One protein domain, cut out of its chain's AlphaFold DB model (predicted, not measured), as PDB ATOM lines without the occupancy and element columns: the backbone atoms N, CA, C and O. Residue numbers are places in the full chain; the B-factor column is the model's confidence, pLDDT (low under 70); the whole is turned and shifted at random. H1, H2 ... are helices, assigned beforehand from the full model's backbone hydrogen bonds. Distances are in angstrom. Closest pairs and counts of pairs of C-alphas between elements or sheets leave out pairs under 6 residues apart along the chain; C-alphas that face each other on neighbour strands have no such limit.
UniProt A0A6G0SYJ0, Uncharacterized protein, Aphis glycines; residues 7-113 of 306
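This is residues 7 to 113 of the 306 residues of an uncharacterized protein of Aphis glycines (UniProt A0A6G0SYJ0). Two helical hairpins, H2 with H3 and H4 with H5, are joined by a tight link into a loose, elongated model, with the short H1 beside the first hairpin and a tail after H5 that folds back. The first hairpin is close-set, while H4 and H5 meet near the first residues of H4 and are splayed towards the long link between them. The printed part has 107 residues with five named helices, in the order H1, H2, H3, H4, H5, and no named strand; the class is all helix, with 68 residues in the helices. The whole is loose, with a radius of gyration of the C-alphas of 17.0 A, and the C-alphas span 54 by 32 by 21 A along their three main axes.

Start at H1, residues 7 to 12, which touches no helix. A tight link of 2 residues leads to H2, residues 15 to 26; H1 and H2 are close but not clearly touching, their closest C-alphas, those of Gln 11 and Met 17, being 7.7 A apart. They run the same way at a shallow tilt of 27 degrees. Go on to H3, residues 36 to 46: it is near H1, close but not clearly touching, with the closest C-alphas, those of Val 12 and Thr 42, 7.7 A apart. H2 and H3 touch and form a helical hairpin; look at Ala 18 and Ser 39, whose C-alphas are the closest of the two helices at 4.6 A. They run opposite ways at a shallow tilt of 14 degrees, centre to centre 10.1 A. After a tight link of 4 residues comes H4, residues 51 to 66, and H3 and H4 are apart. Beyond a long link you reach H5, residues 78 to 100, which touches H4 and forms a second helical hairpin with it. Here H4 touches with residues 51 to 58 alone, and the closest C-alphas, those of Phe 51 and Ile 88, are 5.9 A apart. H4 and H5 run opposite ways at a shallow tilt of 23 degrees, centre to centre 14.0 A. H2 is apart from H4 and from H5, and H3 is apart from H5. In H1, H2, H3, H4 and H5, every O i to N i+4 pair is within hydrogen-bond range.

Find C-alpha 7 at (15.669, -51.409, 3.909), where H1 begins; its 6 residues run to Val 12. H2 runs from Ala 15 to Asn 26 and measures 16.5 A from first to last C-alpha. H3 runs from Thr 36 to Asn 46, 15.5 A. Find C-alpha 51 at (32.342, -43.083, -5.646); from there H4 runs 22.7 A to Lys 66. H5, the longest helix with 23 residues, runs 32.7 A from Met 78 to Glu 100, whose C-alpha is at (42.381, -30.618, 0.938).

The two C-alphas farthest apart, those of Leu 30 and Glu 101, are 54.7 A from each other, while those of Arg 7 and Cys 113, the first and last printed, are 15.4 A apart. The printed part has no cut. The link of 9 residues from H2 to H3 is short, and that of 11 residues from H4 to H5 is long. After H5, look at residues 101 to 113, with no named element; their C-alphas lie 16 to 29 A from the mean of the C-alphas. The mean pLDDT of the printed part is 89.7, and no printed residue is under 70.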
ATOM      1  N   ARG A   7      15.227 -50.158   3.269       88.00
ATOM      2  CA  ARG A   7      15.669 -51.409   3.909       88.00
ATOM      3  C   ARG A   7      15.514 -52.640   3.007       88.00
ATOM      4  O   ARG A   7      16.380 -53.502   3.019       88.00
ATOM      5  N   LEU A   8      14.420 -52.755   2.254       90.06
ATOM      6  CA  LEU A   8      14.208 -53.923   1.393       90.06
ATOM      7  C   LEU A   8      15.174 -53.902   0.204       90.06
ATOM      8  O   LEU A   8      15.755 -54.927  -0.125       90.06
ATOM      9  N   CYS A   9      15.400 -52.723  -0.383       88.50
ATOM     10  CA  CYS A   9      16.363 -52.546  -1.469       88.50
ATOM     11  C   CYS A   9      17.790 -52.917  -1.024       88.50
ATOM     12  O   CYS A   9      18.448 -53.735  -1.657       88.50
ATOM     13  N   THR A  10      18.227 -52.392   0.125       88.31
ATOM     14  CA  THR A  10      19.557 -52.683   0.696       88.31
ATOM     15  C   THR A  10      19.736 -54.150   1.091       88.31
ATOM     16  O   THR A  10      20.833 -54.683   0.975       88.31
ATOM     17  N   GLN A  11      18.670 -54.839   1.514       90.38
ATOM     18  CA  GLN A  11      18.719 -56.281   1.778       90.38
ATOM     19  C   GLN A  11      18.919 -57.099   0.497       90.38
ATOM     20  O   GLN A  11      19.699 -58.054   0.506       90.38
ATOM     21  N   VAL A  12      18.245 -56.720  -0.593       90.75
ATOM     22  CA  VAL A  12      18.398 -57.368  -1.904       90.75
ATOM     23  C   VAL A  12      19.813 -57.154  -2.445       90.75
ATOM     24  O   VAL A  12      20.470 -58.121  -2.822       90.75
ATOM     25  N   LEU A  13      20.311 -55.917  -2.411       90.69
ATOM     26  CA  LEU A  13      21.640 -55.530  -2.901       90.69
ATOM     27  C   LEU A  13      22.731 -55.680  -1.829       90.69
ATOM     28  O   LEU A  13      23.514 -54.763  -1.596       90.69
ATOM     29  N   SER A  14      22.760 -56.823  -1.140       93.38
ATOM     30  CA  SER A  14      23.707 -57.072  -0.048       93.38
ATOM     31  C   SER A  14      24.782 -58.089  -0.417       93.38
ATOM     32  O   SER A  14      24.540 -59.061  -1.141       93.38
ATOM     33  N   ALA A  15      25.968 -57.936   0.178       93.25
ATOM     34  CA  ALA A  15      27.055 -58.905   0.035       93.25
ATOM     35  C   ALA A  15      26.647 -60.330   0.459       93.25
ATOM     36  O   ALA A  15      27.116 -61.308  -0.124       93.25
ATOM     37  N   SER A  16      25.752 -60.471   1.445       94.38
ATOM     38  CA  SER A  16      25.196 -61.770   1.843       94.38
ATOM     39  C   SER A  16      24.376 -62.420   0.732       94.38
ATOM     40  O   SER A  16      24.519 -63.621   0.515       94.38
ATOM     41  N   MET A  17      23.563 -61.647   0.004       93.94
ATOM     42  CA  MET A  17      22.775 -62.172  -1.114       93.94
ATOM     43  C   MET A  17      23.674 -62.607  -2.272       93.94
ATOM     44  O   MET A  17      23.485 -63.700  -2.803       93.94
ATOM     45  N   ALA A  18      24.696 -61.811  -2.604       93.31
ATOM     46  CA  ALA A  18      25.698 -62.180  -3.606       93.31
ATOM     47  C   ALA A  18      26.400 -63.504  -3.252       93.31
ATOM     48  O   ALA A  18      26.392 -64.455  -4.034       93.31
ATOM     49  N   LYS A  19      26.925 -63.617  -2.025       93.31
ATOM     50  CA  LYS A  19      27.592 -64.841  -1.547       93.31
ATOM     51  C   LYS A  19      26.654 -66.046  -1.505       93.31
ATOM     52  O   LYS A  19      27.073 -67.149  -1.848       93.31
ATOM     53  N   ALA A  20      25.391 -65.853  -1.123       92.88
ATOM     54  CA  ALA A  20      24.397 -66.921  -1.135       92.88
ATOM     55  C   ALA A  20      24.153 -67.440  -2.561       92.88
ATOM     56  O   ALA A  20      24.176 -68.651  -2.776       92.88
ATOM     57  N   MET A  21      23.998 -66.546  -3.547       92.75
ATOM     58  CA  MET A  21      23.850 -66.938  -4.954       92.75
ATOM     59  C   MET A  21      25.049 -67.758  -5.445       92.75
ATOM     60  O   MET A  21      24.862 -68.813  -6.052       92.75
ATOM     61  N   GLN A  22      26.273 -67.332  -5.121       92.00
ATOM     62  CA  GLN A  22      27.493 -68.076  -5.454       92.00
ATOM     63  C   GLN A  22      27.529 -69.453  -4.779       92.00
ATOM     64  O   GLN A  22      27.804 -70.453  -5.440       92.00
ATOM     65  N   PHE A  23      27.212 -69.523  -3.484       92.88
ATOM     66  CA  PHE A  23      27.203 -70.769  -2.720       92.88
ATOM     67  C   PHE A  23      26.219 -71.790  -3.302       92.88
ATOM     68  O   PHE A  23      26.599 -72.924  -3.592       92.88
ATOM     69  N   TYR A  24      24.963 -71.397  -3.525       92.56
ATOM     70  CA  TYR A  24      23.952 -72.312  -4.057       92.56
ATOM     71  C   TYR A  24      24.226 -72.713  -5.508       92.56
ATOM     72  O   TYR A  24      23.975 -73.862  -5.876       92.56
ATOM     73  N   ARG A  25      24.788 -71.813  -6.322       91.81
ATOM     74  CA  ARG A  25      25.251 -72.146  -7.674       91.81
ATOM     75  C   ARG A  25      26.355 -73.205  -7.641       91.81
ATOM     76  O   ARG A  25      26.255 -74.197  -8.358       91.81
ATOM     77  N   ASN A  26      27.367 -73.021  -6.791       89.56
ATOM     78  CA  ASN A  26      28.488 -73.957  -6.659       89.56
ATOM     79  C   ASN A  26      28.037 -75.326  -6.124       89.56
ATOM     80  O   ASN A  26      28.606 -76.345  -6.497       89.56
ATOM     81  N   ASN A  27      26.966 -75.358  -5.328       91.31
ATOM     82  CA  ASN A  27      26.338 -76.585  -4.833       91.31
ATOM     83  C   ASN A  27      25.309 -77.201  -5.803       91.31
ATOM     84  O   ASN A  27      24.514 -78.051  -5.405       91.31
ATOM     85  N   GLY A  28      25.294 -76.788  -7.075       87.00
ATOM     86  CA  GLY A  28      24.510 -77.448  -8.121       87.00
ATOM     87  C   GLY A  28      23.036 -77.039  -8.204       87.00
ATOM     88  O   GLY A  28      22.247 -77.741  -8.839       87.00
ATOM     89  N   CYS A  29      22.633 -75.908  -7.615       87.75
ATOM     90  CA  CYS A  29      21.262 -75.412  -7.746       87.75
ATOM     91  C   CYS A  29      20.948 -75.018  -9.204       87.75
ATOM     92  O   CYS A  29      21.431 -74.004  -9.712       87.75
ATOM     93  N   LEU A  30      20.097 -75.807  -9.870       78.88
ATOM     94  CA  LEU A  30      19.700 -75.611 -11.271       78.88
ATOM     95  C   LEU A  30      19.040 -74.249 -11.533       78.88
ATOM     96  O   LEU A  30      19.253 -73.675 -12.596       78.88
ATOM     97  N   GLN A  31      18.289 -73.720 -10.561       85.69
ATOM     98  CA  GLN A  31      17.582 -72.436 -10.680       85.69
ATOM     99  C   GLN A  31      18.523 -71.222 -10.711       85.69
ATOM    100  O   GLN A  31      18.109 -70.145 -11.122       85.69
ATOM    101  N   LEU A  32      19.779 -71.387 -10.287       84.94
ATOM    102  CA  LEU A  32      20.780 -70.319 -10.227       84.94
ATOM    103  C   LEU A  32      21.910 -70.508 -11.251       84.94
ATOM    104  O   LEU A  32      22.960 -69.864 -11.148       84.94
ATOM    105  N   LYS A  33      21.723 -71.378 -12.251       80.00
ATOM    106  CA  LYS A  33      22.643 -71.472 -13.393       80.00
ATOM    107  C   LYS A  33      22.642 -70.143 -14.159       80.00
ATOM    108  O   LYS A  33      21.579 -69.633 -14.487       80.00
ATOM    109  N   GLY A  34      23.826 -69.578 -14.408       84.81
ATOM    110  CA  GLY A  34      23.974 -68.264 -15.060       84.81
ATOM    111  C   GLY A  34      23.710 -67.053 -14.153       84.81
ATOM    112  O   GLY A  34      23.472 -65.962 -14.641       84.81
ATOM    113  N   SER A  35      23.730 -67.220 -12.825       90.00
ATOM    114  CA  SER A  35      23.573 -66.113 -11.858       90.00
ATOM    115  C   SER A  35      24.875 -65.351 -11.556       90.00
ATOM    116  O   SER A  35      24.962 -64.636 -10.556       90.00
ATOM    117  N   THR A  36      25.925 -65.554 -12.352       91.25
ATOM    118  CA  THR A  36      27.257 -64.941 -12.192       91.25
ATOM    119  C   THR A  36      27.176 -63.427 -12.226       91.25
ATOM    120  O   THR A  36      27.484 -62.767 -11.239       91.25
ATOM    121  N   GLU A  37      26.604 -62.907 -13.294       89.25
ATOM    122  CA  GLU A  37      26.448 -61.496 -13.589       89.25
ATOM    123  C   GLU A  37      25.548 -60.829 -12.543       89.25
ATOM    124  O   GLU A  37      25.874 -59.765 -12.025       89.25
ATOM    125  N   THR A  38      24.455 -61.490 -12.144       90.62
ATOM    126  CA  THR A  38      23.554 -60.993 -11.092       90.62
ATOM    127  C   THR A  38      24.248 -60.917  -9.733       90.62
ATOM    128  O   THR A  38      24.054 -59.954  -8.986       90.62
ATOM    129  N   SER A  39      25.065 -61.918  -9.393       92.19
ATOM    130  CA  SER A  39      25.859 -61.909  -8.163       92.19
ATOM    131  C   SER A  39      26.872 -60.768  -8.162       92.19
ATOM    132  O   SER A  39      27.013 -60.084  -7.146       92.19
ATOM    133  N   ASP A  40      27.562 -60.562  -9.278       90.75
ATOM    134  CA  ASP A  40      28.602 -59.542  -9.398       90.75
ATOM    135  C   ASP A  40      27.991 -58.139  -9.388       90.75
ATOM    136  O   ASP A  40      28.458 -57.269  -8.654       90.75
ATOM    137  N   PHE A  41      26.861 -57.948 -10.073       89.94
ATOM    138  CA  PHE A  41      26.054 -56.730  -9.998       89.94
ATOM    139  C   PHE A  41      25.593 -56.429  -8.565       89.94
ATOM    140  O   PHE A  41      25.722 -55.303  -8.086       89.94
ATOM    141  N   THR A  42      25.092 -57.439  -7.847       91.44
ATOM    142  CA  THR A  42      24.651 -57.299  -6.447       91.44
ATOM    143  C   THR A  42      25.806 -56.869  -5.543       91.44
ATOM    144  O   THR A  42      25.643 -55.993  -4.691       91.44
ATOM    145  N   LEU A  43      26.986 -57.464  -5.734       90.88
ATOM    146  CA  LEU A  43      28.180 -57.133  -4.963       90.88
ATOM    147  C   LEU A  43      28.720 -55.737  -5.303       90.88
ATOM    148  O   LEU A  43      29.117 -55.003  -4.399       90.88
ATOM    149  N   TYR A  44      28.699 -55.361  -6.581       88.75
ATOM    150  CA  TYR A  44      29.061 -54.024  -7.036       88.75
ATOM    151  C   TYR A  44      28.182 -52.960  -6.363       88.75
ATOM    152  O   TYR A  44      28.708 -52.034  -5.750       88.75
ATOM    153  N   TRP A  45      26.857 -53.136  -6.374       87.69
ATOM    154  CA  TRP A  45      25.934 -52.181  -5.753       87.69
ATOM    155  C   TRP A  45      26.058 -52.103  -4.233       87.69
ATOM    156  O   TRP A  45      25.907 -51.023  -3.667       87.69
ATOM    157  N   ASN A  46      26.403 -53.206  -3.565       89.06
ATOM    158  CA  ASN A  46      26.744 -53.180  -2.141       89.06
ATOM    159  C   ASN A  46      27.957 -52.268  -1.863       89.06
ATOM    160  O   ASN A  46      28.020 -51.616  -0.822       89.06
ATOM    161  N   ASN A  47      28.909 -52.215  -2.798       86.00
ATOM    162  CA  ASN A  47      30.167 -51.477  -2.677       86.00
ATOM    163  C   ASN A  47      30.156 -50.127  -3.419       86.00
ATOM    164  O   ASN A  47      31.196 -49.477  -3.520       86.00
ATOM    165  N   VAL A  48      28.992 -49.681  -3.907       81.75
ATOM    166  CA  VAL A  48      28.843 -48.476  -4.749       81.75
ATOM    167  C   VAL A  48      29.292 -47.183  -4.061       81.75
ATOM    168  O   VAL A  48      29.552 -46.181  -4.715       81.75
ATOM    169  N   PHE A  49      29.432 -47.199  -2.734       70.00
ATOM    170  CA  PHE A  49      29.954 -46.073  -1.957       70.00
ATOM    171  C   PHE A  49      31.447 -45.793  -2.195       70.00
ATOM    172  O   PHE A  49      31.967 -44.808  -1.677       70.00
ATOM    173  N   ASN A  50      32.137 -46.604  -3.006       77.12
ATOM    174  CA  ASN A  50      33.374 -46.179  -3.651       77.12
ATOM    175  C   ASN A  50      33.040 -45.333  -4.895       77.12
ATOM    176  O   ASN A  50      32.867 -45.852  -6.000       77.12
ATOM    177  N   PHE A  51      32.912 -44.024  -4.680       77.94
ATOM    178  CA  PHE A  51      32.342 -43.083  -5.646       77.94
ATOM    179  C   PHE A  51      33.092 -43.013  -6.989       77.94
ATOM    180  O   PHE A  51      32.446 -42.911  -8.031       77.94
ATOM    181  N   GLU A  52      34.425 -43.115  -6.997       75.88
ATOM    182  CA  GLU A  52      35.225 -43.042  -8.234       75.88
ATOM    183  C   GLU A  52      34.977 -44.253  -9.147       75.88
ATOM    184  O   GLU A  52      34.751 -44.120 -10.357       75.88
ATOM    185  N   ASN A  53      34.917 -45.443  -8.546       83.56
ATOM    186  CA  ASN A  53      34.555 -46.668  -9.254       83.56
ATOM    187  C   ASN A  53      33.092 -46.634  -9.714       83.56
ATOM    188  O   ASN A  53      32.774 -47.118 -10.803       83.56
ATOM    189  N   ALA A  54      32.212 -46.026  -8.916       86.25
ATOM    190  CA  ALA A  54      30.795 -45.953  -9.227       86.25
ATOM    191  C   ALA A  54      30.487 -45.090 -10.459       86.25
ATOM    192  O   ALA A  54      29.661 -45.465 -11.295       86.25
ATOM    193  N   LEU A  55      31.174 -43.952 -10.596       87.25
ATOM    194  CA  LEU A  55      31.013 -43.054 -11.740       87.25
ATOM    195  C   LEU A  55      31.458 -43.720 -13.048       87.25
ATOM    196  O   LEU A  55      30.743 -43.676 -14.052       87.25
ATOM    197  N   SER A  56      32.624 -44.370 -13.013       89.12
ATOM    198  CA  SER A  56      33.209 -45.057 -14.169       89.12
ATOM    199  C   SER A  56      32.301 -46.182 -14.666       89.12
ATOM    200  O   SER A  56      32.008 -46.274 -15.859       89.12
ATOM    201  N   TYR A  57      31.785 -46.994 -13.742       89.38
ATOM    202  CA  TYR A  57      30.868 -48.083 -14.067       89.38
ATOM    203  C   TYR A  57      29.523 -47.577 -14.602       89.38
ATOM    204  O   TYR A  57      28.995 -48.152 -15.550       89.38
ATOM    205  N   LEU A  58      28.965 -46.495 -14.040       89.62
ATOM    206  CA  LEU A  58      27.707 -45.917 -14.526       89.62
ATOM    207  C   LEU A  58      27.824 -45.445 -15.983       89.62
ATOM    208  O   LEU A  58      26.911 -45.681 -16.773       89.62
ATOM    209  N   ASN A  59      28.942 -44.807 -16.338       90.44
ATOM    210  CA  ASN A  59      29.192 -44.356 -17.708       90.44
ATOM    211  C   ASN A  59      29.364 -45.541 -18.665       90.44
ATOM    212  O   ASN A  59      28.707 -45.576 -19.702       90.44
ATOM    213  N   TRP A  60      30.155 -46.549 -18.281       91.06
ATOM    214  CA  TRP A  60      30.290 -47.783 -19.060       91.06
ATOM    215  C   TRP A  60      28.939 -48.481 -19.281       91.06
ATOM    216  O   TRP A  60      28.619 -48.877 -20.400       91.06
ATOM    217  N   TRP A  61      28.112 -48.587 -18.237       89.62
ATOM    218  CA  TRP A  61      26.798 -49.224 -18.325       89.62
ATOM    219  C   TRP A  61      25.850 -48.468 -19.271       89.62
ATOM    220  O   TRP A  61      25.117 -49.087 -20.044       89.62
ATOM    221  N   GLU A  62      25.895 -47.131 -19.260       90.50
ATOM    222  CA  GLU A  62      25.143 -46.295 -20.201       90.50
ATOM    223  C   GLU A  62      25.638 -46.472 -21.649       90.50
ATOM    224  O   GLU A  62      24.828 -46.528 -22.576       90.50
ATOM    225  N   ASP A  63      26.949 -46.597 -21.858       92.06
ATOM    226  CA  ASP A  63      27.530 -46.799 -23.187       92.06
ATOM    227  C   ASP A  63      27.175 -48.176 -23.768       92.06
ATOM    228  O   ASP A  63      26.804 -48.270 -24.939       92.06
ATOM    229  N   GLU A  64      27.161 -49.235 -22.955       90.25
ATOM    230  CA  GLU A  64      26.699 -50.565 -23.385       90.25
ATOM    231  C   GLU A  64      25.208 -50.562 -23.784       90.25
ATOM    232  O   GLU A  64      24.804 -51.272 -24.715       90.25
ATOM    233  N   MET A  65      24.393 -49.716 -23.145       90.88
ATOM    234  CA  MET A  65      23.008 -49.472 -23.557       90.88
ATOM    235  C   MET A  65      22.937 -48.711 -24.891       90.88
ATOM    236  O   MET A  65      22.192 -49.119 -25.785       90.88
ATOM    237  N   LYS A  66      23.766 -47.677 -25.103       89.19
ATOM    238  CA  LYS A  66      23.843 -46.946 -26.389       89.19
ATOM    239  C   LYS A  66      24.288 -47.839 -27.549       89.19
ATOM    240  O   LYS A  66      23.774 -47.703 -28.660       89.19
ATOM    241  N   ILE A  67      25.195 -48.781 -27.286       93.00
ATOM    242  CA  ILE A  67      25.675 -49.787 -28.251       93.00
ATOM    243  C   ILE A  67      24.600 -50.872 -28.518       93.00
ATOM    244  O   ILE A  67      24.786 -51.736 -29.374       93.00
ATOM    245  N   LYS A  68      23.430 -50.799 -27.858       88.75
ATOM    246  CA  LYS A  68      22.287 -51.730 -27.968       88.75
ATOM    247  C   LYS A  68      22.581 -53.158 -27.507       88.75
ATOM    248  O   LYS A  68      21.886 -54.089 -27.911       88.75
ATOM    249  N   LYS A  69      23.581 -53.348 -26.644       87.06
ATOM    250  CA  LYS A  69      23.806 -54.638 -25.970       87.06
ATOM    251  C   LYS A  69      22.845 -54.850 -24.800       87.06
ATOM    252  O   LYS A  69      22.593 -55.986 -24.419       87.06
ATOM    253  N   ILE A  70      22.321 -53.758 -24.248       87.62
ATOM    254  CA  ILE A  70      21.366 -53.740 -23.140       87.62
ATOM    255  C   ILE A  70      20.102 -53.029 -23.625       87.62
ATOM    256  O   ILE A  70      20.181 -51.996 -24.291       87.62
ATOM    257  N   ASP A  71      18.937 -53.590 -23.310       88.12
ATOM    258  CA  ASP A  71      17.655 -52.958 -23.613       88.12
ATOM    259  C   ASP A  71      17.493 -51.695 -22.742       88.12
ATOM    260  O   ASP A  71      17.780 -51.743 -21.543       88.12
ATOM    261  N   PRO A  72      17.014 -50.561 -23.284       86.31
ATOM    262  CA  PRO A  72      16.750 -49.356 -22.500       86.31
ATOM    263  C   PRO A  72      15.901 -49.577 -21.238       86.31
ATOM    264  O   PRO A  72      16.035 -48.812 -20.285       86.31
ATOM    265  N   LYS A  73      15.041 -50.606 -21.206       88.75
ATOM    266  CA  LYS A  73      14.235 -50.957 -20.020       88.75
ATOM    267  C   LYS A  73      15.057 -51.545 -18.863       88.75
ATOM    268  O   LYS A  73      14.610 -51.494 -17.720       88.75
ATOM    269  N   ASP A  74      16.218 -52.113 -19.176       86.44
ATOM    270  CA  ASP A  74      17.121 -52.771 -18.229       86.44
ATOM    271  C   ASP A  74      18.192 -51.798 -17.704       86.44
ATOM    272  O   ASP A  74      18.992 -52.151 -16.837       86.44
ATOM    273  N   PHE A  75      18.187 -50.552 -18.191       89.94
ATOM    274  CA  PHE A  75      18.969 -49.439 -17.664       89.94
ATOM    275  C   PHE A  75      18.090 -48.487 -16.837       89.94
ATOM    276  O   PHE A  75      16.858 -48.522 -16.873       89.94
ATOM    277  N   PHE A  76      18.723 -47.601 -16.066       89.88
ATOM    278  CA  PHE A  76      18.007 -46.540 -15.367       89.88
ATOM    279  C   PHE A  76      17.301 -45.578 -16.327       89.88
ATOM    280  O   PHE A  76      17.722 -45.354 -17.460       89.88
ATOM    281  N   THR A  77      16.254 -44.906 -15.840       91.56
ATOM    282  CA  THR A  77      15.730 -43.747 -16.569       91.56
ATOM    283  C   THR A  77      16.837 -42.705 -16.712       91.56
ATOM    284  O   THR A  77      17.639 -42.515 -15.795       91.56
ATOM    285  N   MET A  78      16.853 -41.978 -17.831       89.44
ATOM    286  CA  MET A  78      17.868 -40.945 -18.077       89.44
ATOM    287  C   MET A  78      17.940 -39.928 -16.931       89.44
ATOM    288  O   MET A  78      19.022 -39.531 -16.513       89.44
ATOM    289  N   THR A  79      16.791 -39.570 -16.354       93.12
ATOM    290  CA  THR A  79      16.702 -38.687 -15.183       93.12
ATOM    291  C   THR A  79      17.386 -39.265 -13.945       93.12
ATOM    292  O   THR A  79      18.104 -38.548 -13.255       93.12
ATOM    293  N   THR A  80      17.206 -40.560 -13.674       91.62
ATOM    294  CA  THR A  80      17.816 -41.239 -12.522       91.62
ATOM    295  C   THR A  80      19.325 -41.364 -12.706       91.62
ATOM    296  O   THR A  80      20.073 -41.061 -11.782       91.62
ATOM    297  N   ALA A  81      19.781 -41.749 -13.902       91.56
ATOM    298  CA  ALA A  81      21.205 -41.858 -14.210       91.56
ATOM    299  C   ALA A  81      21.922 -40.502 -14.091       91.56
ATOM    300  O   ALA A  81      22.966 -40.413 -13.450       91.56
ATOM    301  N   GLN A  82      21.334 -39.430 -14.637       92.50
ATOM    302  CA  GLN A  82      21.889 -38.078 -14.506       92.50
ATOM    303  C   GLN A  82      21.886 -37.590 -13.053       92.50
ATOM    304  O   GLN A  82      22.896 -37.071 -12.582       92.50
ATOM    305  N   GLY A  83      20.792 -37.801 -12.314       93.31
ATOM    306  CA  GLY A  83      20.724 -37.441 -10.896       93.31
ATOM    307  C   GLY A  83      21.776 -38.175 -10.058       93.31
ATOM    308  O   GLY A  83      22.444 -37.563  -9.223       93.31
ATOM    309  N   LEU A  84      21.983 -39.467 -10.328       91.19
ATOM    310  CA  LEU A  84      23.017 -40.264  -9.674       91.19
ATOM    311  C   LEU A  84      24.422 -39.754 -10.019       91.19
ATOM    312  O   LEU A  84      25.235 -39.584  -9.115       91.19
ATOM    313  N   ARG A  85      24.688 -39.437 -11.292       92.44
ATOM    314  CA  ARG A  85      25.965 -38.864 -11.743       92.44
ATOM    315  C   ARG A  85      26.288 -37.558 -11.019       92.44
ATOM    316  O   ARG A  85      27.374 -37.426 -10.465       92.44
ATOM    317  N   VAL A  86      25.333 -36.628 -10.978       93.44
ATOM    318  CA  VAL A  86      25.491 -35.345 -10.273       93.44
ATOM    319  C   VAL A  86      25.731 -35.572  -8.782       93.44
ATOM    320  O   VAL A  86      26.612 -34.938  -8.209       93.44
ATOM    321  N   THR A  87      24.997 -36.498  -8.158       92.19
ATOM    322  CA  THR A  87      25.150 -36.811  -6.727       92.19
ATOM    323  C   THR A  87      26.537 -37.373  -6.420       92.19
ATOM    324  O   THR A  87      27.189 -36.909  -5.486       92.19
ATOM    325  N   ILE A  88      27.006 -38.344  -7.212       91.06
ATOM    326  CA  ILE A  88      28.333 -38.955  -7.057       91.06
ATOM    327  C   ILE A  88      29.421 -37.896  -7.247       91.06
ATOM    328  O   ILE A  88      30.270 -37.746  -6.372       91.06
ATOM    329  N   GLN A  89      29.358 -37.126  -8.337       92.06
ATOM    330  CA  GLN A  89      30.355 -36.099  -8.641       92.06
ATOM    331  C   GLN A  89      30.407 -35.024  -7.548       92.06
ATOM    332  O   GLN A  89      31.468 -34.760  -6.995       92.06
ATOM    333  N   SER A  90      29.249 -34.491  -7.148       93.62
ATOM    334  CA  SER A  90      29.170 -33.473  -6.091       93.62
ATOM    335  C   SER A  90      29.695 -33.995  -4.750       93.62
ATOM    336  O   SER A  90      30.318 -33.252  -3.999       93.62
ATOM    337  N   THR A  91      29.464 -35.278  -4.447       92.19
ATOM    338  CA  THR A  91      29.973 -35.911  -3.220       92.19
ATOM    339  C   THR A  91      31.495 -36.033  -3.250       92.19
ATOM    340  O   THR A  91      32.138 -35.760  -2.237       92.19
ATOM    341  N   ILE A  92      32.078 -36.414  -4.394       91.12
ATOM    342  CA  ILE A  92      33.536 -36.481  -4.578       91.12
ATOM    343  C   ILE A  92      34.145 -35.087  -4.430       91.12
ATOM    344  O   ILE A  92      35.055 -34.914  -3.624       91.12
ATOM    345  N   ASP A  93      33.622 -34.104  -5.162       93.31
ATOM    346  CA  ASP A  93      34.177 -32.747  -5.198       93.31
ATOM    347  C   ASP A  93      34.110 -32.081  -3.821       93.31
ATOM    348  O   ASP A  93      35.099 -31.526  -3.344       93.31
ATOM    349  N   LEU A  94      32.975 -32.217  -3.126       93.56
ATOM    350  CA  LEU A  94      32.827 -31.717  -1.761       93.56
ATOM    351  C   LEU A  94      33.756 -32.445  -0.781       93.56
ATOM    352  O   LEU A  94      34.312 -31.815   0.115       93.56
ATOM    353  N   SER A  95      33.934 -33.758  -0.940       92.88
ATOM    354  CA  SER A  95      34.841 -34.520  -0.075       92.88
ATOM    355  C   SER A  95      36.293 -34.093  -0.282       92.88
ATOM    356  O   SER A  95      36.987 -33.872   0.703       92.88
ATOM    357  N   LYS A  96      36.734 -33.909  -1.533       93.12
ATOM    358  CA  LYS A  96      38.079 -33.402  -1.856       93.12
ATOM    359  C   LYS A  96      38.301 -32.018  -1.267       93.12
ATOM    360  O   LYS A  96      39.263 -31.826  -0.537       93.12
ATOM    361  N   TYR A  97      37.353 -31.103  -1.470       95.81
ATOM    362  CA  TYR A  97      37.422 -29.762  -0.894       95.81
ATOM    363  C   TYR A  97      37.566 -29.783   0.638       95.81
ATOM    364  O   TYR A  97      38.412 -29.089   1.193       95.81
ATOM    365  N   LEU A  98      36.783 -30.605   1.341       94.75
ATOM    366  CA  LEU A  98      36.867 -30.697   2.804       94.75
ATOM    367  C   LEU A  98      38.195 -31.303   3.290       94.75
ATOM    368  O   LEU A  98      38.706 -30.881   4.326       94.75
ATOM    369  N   LEU A  99      38.752 -32.274   2.567       94.25
ATOM    370  CA  LEU A  99      40.019 -32.913   2.936       94.25
ATOM    371  C   LEU A  99      41.229 -32.018   2.625       94.25
ATOM    372  O   LEU A  99      42.135 -31.908   3.445       94.25
ATOM    373  N   GLU A 100      41.239 -31.382   1.453       94.88
ATOM    374  CA  GLU A 100      42.381 -30.618   0.938       94.88
ATOM    375  C   GLU A 100      42.390 -29.178   1.470       94.88
ATOM    376  O   GLU A 100      43.378 -28.743   2.056       94.88
ATOM    377  N   GLU A 101      41.277 -28.454   1.325       94.56
ATOM    378  CA  GLU A 101      41.158 -27.041   1.720       94.56
ATOM    379  C   GLU A 101      40.615 -26.888   3.148       94.56
ATOM    380  O   GLU A 101      40.972 -25.963   3.875       94.56
ATOM    381  N   GLY A 102      39.728 -27.797   3.565       89.44
ATOM    382  CA  GLY A 102      39.083 -27.754   4.880       89.44
ATOM    383  C   GLY A 102      39.936 -28.291   6.034       89.44
ATOM    384  O   GLY A 102      39.570 -28.089   7.192       89.44
ATOM    385  N   GLY A 103      41.048 -28.976   5.744       93.19
ATOM    386  CA  GLY A 103      41.946 -29.550   6.752       93.19
ATOM    387  C   GLY A 103      41.325 -30.671   7.598       93.19
ATOM    388  O   GLY A 103      41.810 -30.948   8.696       93.19
ATOM    389  N   PHE A 104      40.240 -31.302   7.133       93.88
ATOM    390  CA  PHE A 104      39.609 -32.423   7.831       93.88
ATOM    391  C   PHE A 104      40.327 -33.744   7.515       93.88
ATOM    392  O   PHE A 104      40.666 -34.012   6.370       93.88
ATOM    393  N   GLU A 105      40.507 -34.613   8.514       93.50
ATOM    394  CA  GLU A 105      41.160 -35.924   8.329       93.50
ATOM    395  C   GLU A 105      40.269 -36.932   7.578       93.50
ATOM    396  O   GLU A 105      40.751 -37.804   6.857       93.50
ATOM    397  N   TYR A 106      38.950 -36.822   7.739       91.06
ATOM    398  CA  TYR A 106      37.976 -37.703   7.100       91.06
ATOM    399  C   TYR A 106      36.635 -36.993   6.885       91.06
ATOM    400  O   TYR A 106      36.287 -36.042   7.585       91.06
ATOM    401  N   VAL A 107      35.835 -37.506   5.944       90.12
ATOM    402  CA  VAL A 107      34.511 -36.963   5.600       90.12
ATOM    403  C   VAL A 107      33.422 -38.009   5.832       90.12
ATOM    404  O   VAL A 107      33.483 -39.133   5.337       90.12
ATOM    405  N   LEU A 108      32.379 -37.628   6.573       90.12
ATOM    406  CA  LEU A 108      31.219 -38.481   6.837       90.12
ATOM    407  C   LEU A 108      30.140 -38.274   5.769       90.12
ATOM    408  O   LEU A 108      29.205 -37.498   5.959       90.12
ATOM    409  N   THR A 109      30.218 -39.018   4.668       87.38
ATOM    410  CA  THR A 109      29.255 -38.913   3.551       87.38
ATOM    411  C   THR A 109      27.812 -39.241   3.945       87.38
ATOM    412  O   THR A 109      26.872 -38.693   3.377       87.38
ATOM    413  N   GLY A 110      27.604 -40.014   5.017       85.56
ATOM    414  CA  GLY A 110      26.283 -40.227   5.622       85.56
ATOM    415  C   GLY A 110      25.625 -38.967   6.212       85.56
ATOM    416  O   GLY A 110      24.475 -39.027   6.639       85.56
ATOM    417  N   LYS A 111      26.330 -37.829   6.274       87.69
ATOM    418  CA  LYS A 111      25.765 -36.519   6.647       87.69
ATOM    419  C   LYS A 111      25.272 -35.706   5.451       87.69
ATOM    420  O   LYS A 111      24.594 -34.708   5.660       87.69
ATOM    421  N   MET A 112      25.575 -36.138   4.227       88.62
ATOM    422  CA  MET A 112      25.164 -35.463   2.992       88.62
ATOM    423  C   MET A 112      23.768 -35.900   2.512       88.62
ATOM    424  O   MET A 112      23.283 -35.407   1.500       88.62
ATOM    425  N   CYS A 113      23.106 -36.828   3.216       87.12
ATOM    426  CA  CYS A 113      21.770 -37.309   2.871       87.12
ATOM    427  C   CYS A 113      20.653 -36.597   3.651       87.12
ATOM    428  O   CYS A 113      20.856 -36.056   4.740       87.12
TER     429      CYS A 113